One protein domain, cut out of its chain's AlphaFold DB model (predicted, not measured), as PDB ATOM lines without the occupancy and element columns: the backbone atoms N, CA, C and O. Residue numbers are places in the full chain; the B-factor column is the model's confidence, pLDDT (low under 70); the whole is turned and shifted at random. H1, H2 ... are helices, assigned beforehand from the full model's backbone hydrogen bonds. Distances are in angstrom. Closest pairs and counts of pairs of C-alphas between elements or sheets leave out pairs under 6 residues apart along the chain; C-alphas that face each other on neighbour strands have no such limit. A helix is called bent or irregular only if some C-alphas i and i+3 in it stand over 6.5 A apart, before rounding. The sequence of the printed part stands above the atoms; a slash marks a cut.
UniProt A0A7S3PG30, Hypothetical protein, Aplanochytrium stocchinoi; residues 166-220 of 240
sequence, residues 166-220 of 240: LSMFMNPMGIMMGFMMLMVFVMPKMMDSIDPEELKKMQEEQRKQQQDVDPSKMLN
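AT A GLANCE: This is residues 166 to 220 of the 240 residues of the protein "Hypothetical protein" of Aplanochytrium stocchinoi (UniProt A0A7S3PG30). Two helices, H2 and H3, form the arms of an open V with its corner at residues 192 to 195; short H1 continues beyond the free end of H2, and short H4 turns inward beyond the free end of H3. The 55 printed residues hold four named helices, H1 to H4 in order, and no named strand: all helix. The whole is extended and flat, with a radius of gyration of the C-alphas of 16.0 A and spans of 43 by 35 by 10 A.

HOW THE PARTS SIT: H2, residues 172 to 191, has a kink of 31 degrees near residue 185; it is neither bent nor irregular, but only just: C-alphas 185 and 188 are 6.3 A apart. H1, residues 166 to 169, is close to H2 but not clearly touching; their closest C-alphas, of Met 168 and Gly 174, are 6.3 A apart. H3, residues 196 to 210, is only just apart from H2, the closest C-alphas 8.2 A apart. H4, residues 215 to 220, is apart from H3. In H3 and H4 every O i to N i+4 pair is within hydrogen-bond range, in H2 14 of 16; H1 is too short for such a pair.

IN THESE COORDINATES: H2 runs 27.6 A from C-alpha 172 at (23.162, 14.394, -13.221), and H3 20.0 A. H4 ends at C-alpha 220, (44.202, 17.925, -2.185).

THE WHOLE: The farthest C-alphas, of Ser 167 and Glu 197, are 44.3 A apart. The printed part has no cut, and its three links are tight. Confidence is under 70 at residues 193, 196 to 201, 203 to 218 and 220.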
ATOM      1  N   LEU A 166      14.830   6.286 -18.273       81.31
ATOM      2  CA  LEU A 166      14.802   7.706 -18.612       81.31
ATOM      3  C   LEU A 166      15.237   8.612 -17.447       81.31
ATOM      4  O   LEU A 166      15.978   9.561 -17.660       81.31
ATOM      5  N   SER A 167      14.837   8.302 -16.209       77.50
ATOM      6  CA  SER A 167      15.272   9.041 -15.012       77.50
ATOM      7  C   SER A 167      16.731   8.773 -14.646       77.50
ATOM      8  O   SER A 167      17.376   9.637 -14.067       77.50
ATOM      9  N   MET A 168      17.266   7.604 -15.011       80.25
ATOM     10  CA  MET A 168      18.678   7.270 -14.843       80.25
ATOM     11  C   MET A 168      19.547   8.016 -15.864       80.25
ATOM     12  O   MET A 168      20.611   8.511 -15.503       80.25
ATOM     13  N   PHE A 169      19.073   8.163 -17.106       84.81
ATOM     14  CA  PHE A 169      19.737   8.973 -18.132       84.81
ATOM     15  C   PHE A 169      19.637  10.482 -17.850       84.81
ATOM     16  O   PHE A 169      20.628  11.194 -17.970       84.81
ATOM     17  N   MET A 170      18.473  10.963 -17.398       86.69
ATOM     18  CA  MET A 170      18.268  12.351 -16.948       86.69
ATOM     19  C   MET A 170      18.848  12.641 -15.554       86.69
ATOM     20  O   MET A 170      18.704  13.750 -15.042       86.69
ATOM     21  N   ASN A 171      19.506  11.670 -14.922       87.56
ATOM     22  CA  ASN A 171      20.203  11.895 -13.664       87.56
ATOM     23  C   ASN A 171      21.487  12.703 -13.941       87.56
ATOM     24  O   ASN A 171      22.165  12.402 -14.926       87.56
ATOM     25  N   PRO A 172      21.899  13.661 -13.088       87.25
ATOM     26  CA  PRO A 172      23.162  14.394 -13.221       87.25
ATOM     27  C   PRO A 172      24.382  13.520 -13.551       87.25
ATOM     28  O   PRO A 172      25.196  13.914 -14.376       87.25
ATOM     29  N   MET A 173      24.483  12.303 -13.003       89.25
ATOM     30  CA  MET A 173      25.553  11.369 -13.388       89.25
ATOM     31  C   MET A 173      25.447  10.868 -14.841       89.25
ATOM     32  O   MET A 173      26.465  10.746 -15.517       89.25
ATOM     33  N   GLY A 174      24.237  10.601 -15.341       89.00
ATOM     34  CA  GLY A 174      24.007  10.146 -16.716       89.00
ATOM     35  C   GLY A 174      24.300  11.233 -17.749       89.00
ATOM     36  O   GLY A 174      24.975  10.976 -18.746       89.00
ATOM     37  N   ILE A 175      23.878  12.470 -17.471       91.75
ATOM     38  CA  ILE A 175      24.145  13.626 -18.338       91.75
ATOM     39  C   ILE A 175      25.647  13.929 -18.397       91.75
ATOM     40  O   ILE A 175      26.178  14.141 -19.485       91.75
ATOM     41  N   MET A 176      26.350  13.893 -17.258       90.00
ATOM     42  CA  MET A 176      27.800  14.127 -17.216       90.00
ATOM     43  C   MET A 176      28.581  13.064 -17.994       90.00
ATOM     44  O   MET A 176      29.493  13.403 -18.749       90.00
ATOM     45  N   MET A 177      28.192  11.790 -17.878       90.31
ATOM     46  CA  MET A 177      28.803  10.709 -18.657       90.31
ATOM     47  C   MET A 177      28.555  10.882 -20.163       90.31
ATOM     48  O   MET A 177      29.471  10.703 -20.968       90.31
ATOM     49  N   GLY A 178      27.337  11.274 -20.553       91.88
ATOM     50  CA  GLY A 178      27.000  11.570 -21.947       91.88
ATOM     51  C   GLY A 178      27.782  12.761 -22.507       91.88
ATOM     52  O   GLY A 178      28.308  12.685 -23.618       91.88
ATOM     53  N   PHE A 179      27.920  13.831 -21.722       91.12
ATOM     54  CA  PHE A 179      28.695  15.013 -22.097       91.12
ATOM     55  C   PHE A 179      30.185  14.693 -22.278       91.12
ATOM     56  O   PHE A 179      30.774  15.103 -23.274       91.12
ATOM     57  N   MET A 180      30.779  13.910 -21.372       86.25
ATOM     58  CA  MET A 180      32.171  13.457 -21.494       86.25
ATOM     59  C   MET A 180      32.402  12.655 -22.777       86.25
ATOM     60  O   MET A 180      33.349  12.941 -23.507       86.25
ATOM     61  N   MET A 181      31.526  11.696 -23.096       89.56
ATOM     62  CA  MET A 181      31.651  10.930 -24.341       89.56
ATOM     63  C   MET A 181      31.544  11.829 -25.575       89.56
ATOM     64  O   MET A 181      32.340  11.689 -26.499       89.56
ATOM     65  N   LEU A 182      30.616  12.790 -25.579       91.94
ATOM     66  CA  LEU A 182      30.492  13.755 -26.671       91.94
ATOM     67  C   LEU A 182      31.759  14.612 -26.814       91.94
ATOM     68  O   LEU A 182      32.253  14.775 -27.927       91.94
ATOM     69  N   MET A 183      32.331  15.092 -25.707       87.75
ATOM     70  CA  MET A 183      33.590  15.848 -25.690       87.75
ATOM     71  C   MET A 183      34.757  15.050 -26.279       87.75
ATOM     72  O   MET A 183      35.511  15.596 -27.076       87.75
ATOM     73  N   VAL A 184      34.873  13.756 -25.968       88.69
ATOM     74  CA  VAL A 184      35.935  12.891 -26.518       88.69
ATOM     75  C   VAL A 184      35.821  12.720 -28.039       88.69
ATOM     76  O   VAL A 184      36.838  12.588 -28.710       88.69
ATOM     77  N   PHE A 185      34.613  12.771 -28.610       88.56
ATOM     78  CA  PHE A 185      34.422  12.729 -30.068       88.56
ATOM     79  C   PHE A 185      34.565  14.095 -30.742       88.56
ATOM     80  O   PHE A 185      34.968  14.175 -31.904       88.56
ATOM     81  N   VAL A 186      34.223  15.168 -30.035       86.50
ATOM     82  CA  VAL A 186      34.226  16.528 -30.577       86.50
ATOM     83  C   VAL A 186      35.606  17.183 -30.469       86.50
ATOM     84  O   VAL A 186      36.011  17.851 -31.415       86.50
ATOM     85  N   MET A 187      36.364  16.941 -29.393       82.81
ATOM     86  CA  MET A 187      37.742  17.433 -29.232       82.81
ATOM     87  C   MET A 187      38.653  17.116 -30.425       82.81
ATOM     88  O   MET A 187      39.224  18.063 -30.956       82.81
ATOM     89  N   PRO A 188      38.779  15.863 -30.905       79.19
ATOM     90  CA  PRO A 188      39.639  15.572 -32.051       79.19
ATOM     91  C   PRO A 188      39.174  16.318 -33.305       79.19
ATOM     92  O   PRO A 188      39.989  16.907 -34.002       79.19
ATOM     93  N   LYS A 189      37.854  16.424 -33.534       79.81
ATOM     94  CA  LYS A 189      37.309  17.187 -34.668       79.81
ATOM     95  C   LYS A 189      37.552  18.691 -34.574       79.81
ATOM     96  O   LYS A 189      37.695  19.320 -35.614       79.81
ATOM     97  N   MET A 190      37.575  19.259 -33.370       76.88
ATOM     98  CA  MET A 190      37.910  20.669 -33.167       76.88
ATOM     99  C   MET A 190      39.417  20.902 -33.314       76.88
ATOM    100  O   MET A 190      39.810  21.845 -33.991       76.88
ATOM    101  N   MET A 191      40.252  20.020 -32.757       74.25
ATOM    102  CA  MET A 191      41.715  20.108 -32.838       74.25
ATOM    103  C   MET A 191      42.240  19.979 -34.272       74.25
ATOM    104  O   MET A 191      43.166  20.695 -34.630       74.25
ATOM    105  N   ASP A 192      41.613  19.144 -35.102       72.56
ATOM    106  CA  ASP A 192      41.957  19.010 -36.526       72.56
ATOM    107  C   ASP A 192      41.606  20.264 -37.355       72.56
ATOM    108  O   ASP A 192      42.127  20.449 -38.453       72.56
ATOM    109  N   SER A 193      40.707  21.119 -36.852       67.75
ATOM    110  CA  SER A 193      40.255  22.350 -37.522       67.75
ATOM    111  C   SER A 193      40.891  23.638 -36.983       67.75
ATOM    112  O   SER A 193      40.523  24.721 -37.436       67.75
ATOM    113  N   ILE A 194      41.826  23.540 -36.030       72.50
ATOM    114  CA  ILE A 194      42.532  24.687 -35.440       72.50
ATOM    115  C   ILE A 194      43.930  24.804 -36.063       72.50
ATOM    116  O   ILE A 194      44.683  23.832 -36.119       72.50
ATOM    117  N   ASP A 195      44.284  26.007 -36.518       71.38
ATOM    118  CA  ASP A 195      45.581  26.325 -37.130       71.38
ATOM    119  C   ASP A 195      46.725  26.151 -36.094       71.38
ATOM    120  O   ASP A 195      46.561  26.517 -34.920       71.38
ATOM    121  N   PRO A 196      47.912  25.620 -36.456       67.12
ATOM    122  CA  PRO A 196      48.958  25.261 -35.494       67.12
ATOM    123  C   PRO A 196      49.580  26.468 -34.765       67.12
ATOM    124  O   PRO A 196      50.285  26.284 -33.770       67.12
ATOM    125  N   GLU A 197      49.320  27.699 -35.214       68.69
ATOM    126  CA  GLU A 197      49.697  28.925 -34.498       68.69
ATOM    127  C   GLU A 197      48.733  29.281 -33.355       68.69
ATOM    128  O   GLU A 197      49.176  29.779 -32.317       68.69
ATOM    129  N   GLU A 198      47.439  28.984 -33.485       68.88
ATOM    130  CA  GLU A 198      46.461  29.204 -32.412       68.88
ATOM    131  C   GLU A 198      46.567  28.123 -31.335       68.88
ATOM    132  O   GLU A 198      46.495  28.431 -30.147       68.88
ATOM    133  N   LEU A 199      46.870  26.883 -31.729       68.31
ATOM    134  CA  LEU A 199      47.198  25.792 -30.804       68.31
ATOM    135  C   LEU A 199      48.394  26.128 -29.907       68.31
ATOM    136  O   LEU A 199      48.367  25.815 -28.718       68.31
ATOM    137  N   LYS A 200      49.424  26.797 -30.440       69.25
ATOM    138  CA  LYS A 200      50.573  27.257 -29.642       69.25
ATOM    139  C   LYS A 200      50.190  28.361 -28.666       69.25
ATOM    140  O   LYS A 200      50.591  28.287 -27.511       69.25
ATOM    141  N   LYS A 201      49.370  29.333 -29.082       69.56
ATOM    142  CA  LYS A 201      48.865  30.387 -28.183       69.56
ATOM    143  C   LYS A 201      47.979  29.810 -27.077       69.56
ATOM    144  O   LYS A 201      48.180  30.141 -25.915       69.56
ATOM    145  N   MET A 202      47.091  28.870 -27.405       70.25
ATOM    146  CA  MET A 202      46.271  28.155 -26.421       70.25
ATOM    147  C   MET A 202      47.113  27.277 -25.491       70.25
ATOM    148  O   MET A 202      46.826  27.216 -24.302       70.25
ATOM    149  N   GLN A 203      48.163  26.618 -25.988       68.25
ATOM    150  CA  GLN A 203      49.095  25.851 -25.154       68.25
ATOM    151  C   GLN A 203      49.964  26.746 -24.270       68.25
ATOM    152  O   GLN A 203      50.293  26.349 -23.157       68.25
ATOM    153  N   GLU A 204      50.339  27.937 -24.730       69.56
ATOM    154  CA  GLU A 204      51.052  28.933 -23.929       69.56
ATOM    155  C   GLU A 204      50.146  29.536 -22.851       69.56
ATOM    156  O   GLU A 204      50.588  29.708 -21.717       69.56
ATOM    157  N   GLU A 205      48.877  29.799 -23.158       68.19
ATOM    158  CA  GLU A 205      47.867  30.232 -22.187       68.19
ATOM    159  C   GLU A 205      47.505  29.117 -21.199       68.19
ATOM    160  O   GLU A 205      47.429  29.372 -19.999       68.19
ATOM    161  N   GLN A 206      47.374  27.870 -21.661       64.25
ATOM    162  CA  GLN A 206      47.198  26.699 -20.802       64.25
ATOM    163  C   GLN A 206      48.428  26.457 -19.940       64.25
ATOM    164  O   GLN A 206      48.262  26.206 -18.760       64.25
ATOM    165  N   ARG A 207      49.653  26.584 -20.464       64.75
ATOM    166  CA  ARG A 207      50.882  26.497 -19.658       64.75
ATOM    167  C   ARG A 207      50.970  27.614 -18.626       64.75
ATOM    168  O   ARG A 207      51.404  27.349 -17.511       64.75
ATOM    169  N   LYS A 208      50.542  28.831 -18.971       63.78
ATOM    170  CA  LYS A 208      50.469  29.959 -18.030       63.78
ATOM    171  C   LYS A 208      49.403  29.736 -16.953       63.78
ATOM    172  O   LYS A 208      49.666  30.028 -15.798       63.78
ATOM    173  N   GLN A 209      48.251  29.155 -17.293       55.09
ATOM    174  CA  GLN A 209      47.231  28.750 -16.313       55.09
ATOM    175  C   GLN A 209      47.667  27.526 -15.487       55.09
ATOM    176  O   GLN A 209      47.380  27.441 -14.303       55.09
ATOM    177  N   GLN A 210      48.402  26.587 -16.079       51.31
ATOM    178  CA  GLN A 210      48.894  25.357 -15.449       51.31
ATOM    179  C   GLN A 210      50.083  25.612 -14.516       51.31
ATOM    180  O   GLN A 210      50.380  24.778 -13.667       51.31
ATOM    181  N   GLN A 211      50.716  26.784 -14.618       52.03
ATOM    182  CA  GLN A 211      51.700  27.260 -13.650       52.03
ATOM    183  C   GLN A 211      51.062  27.654 -12.300       52.03
ATOM    184  O   GLN A 211      51.757  27.622 -11.290       52.03
ATOM    185  N   ASP A 212      49.748  27.920 -12.263       50.91
ATOM    186  CA  ASP A 212      48.967  28.122 -11.028       50.91
ATOM    187  C   ASP A 212      48.182  26.873 -10.582       50.91
ATOM    188  O   ASP A 212      47.658  26.813  -9.468       50.91
ATOM    189  N   VAL A 213      48.101  25.836 -11.424       55.25
ATOM    190  CA  VAL A 213      47.284  24.640 -11.169       55.25
ATOM    191  C   VAL A 213      48.173  23.405 -11.098       55.25
ATOM    192  O   VAL A 213      48.218  22.568 -11.999       55.25
ATOM    193  N   ASP A 214      48.873  23.289  -9.975       56.84
ATOM    194  CA  ASP A 214      49.574  22.071  -9.587       56.84
ATOM    195  C   ASP A 214      48.521  20.963  -9.326       56.84
ATOM    196  O   ASP A 214      47.698  21.104  -8.408       56.84
ATOM    197  N   PRO A 215      48.483  19.862 -10.102       57.97
ATOM    198  CA  PRO A 215      47.430  18.842 -10.002       57.97
ATOM    199  C   PRO A 215      47.335  18.220  -8.599       57.97
ATOM    200  O   PRO A 215      46.250  17.852  -8.145       57.97
ATOM    201  N   SER A 216      48.451  18.194  -7.870       56.69
ATOM    202  CA  SER A 216      48.536  17.773  -6.469       56.69
ATOM    203  C   SER A 216      47.763  18.703  -5.521       56.69
ATOM    204  O   SER A 216      47.094  18.231  -4.603       56.69
ATOM    205  N   LYS A 217      47.793  20.024  -5.749       60.56
ATOM    206  CA  LYS A 217      47.078  21.018  -4.924       60.56
ATOM    207  C   LYS A 217      45.580  21.026  -5.211       60.56
ATOM    208  O   LYS A 217      44.779  21.209  -4.296       60.56
ATOM    209  N   MET A 218      45.191  20.762  -6.456       66.56
ATOM    210  CA  MET A 218      43.787  20.695  -6.857       66.56
ATOM    211  C   MET A 218      43.108  19.412  -6.354       66.56
ATOM    212  O   MET A 218      41.990  19.475  -5.843       66.56
ATOM    213  N   LEU A 219      43.804  18.268  -6.409       73.38
ATOM    214  CA  LEU A 219      43.332  17.010  -5.821       73.38
ATOM    215  C   LEU A 219      43.226  17.114  -4.293       73.38
ATOM    216  O   LEU A 219      42.195  16.748  -3.732       73.38
ATOM    217  N   ASN A 220      44.233  17.695  -3.632       66.44
ATOM    218  CA  ASN A 220      44.202  17.925  -2.185       66.44
ATOM    219  C   ASN A 220      43.102  18.922  -1.778       66.44
ATOM    220  O   ASN A 220      42.405  18.693  -0.793       66.44
TER     221      ASN A 220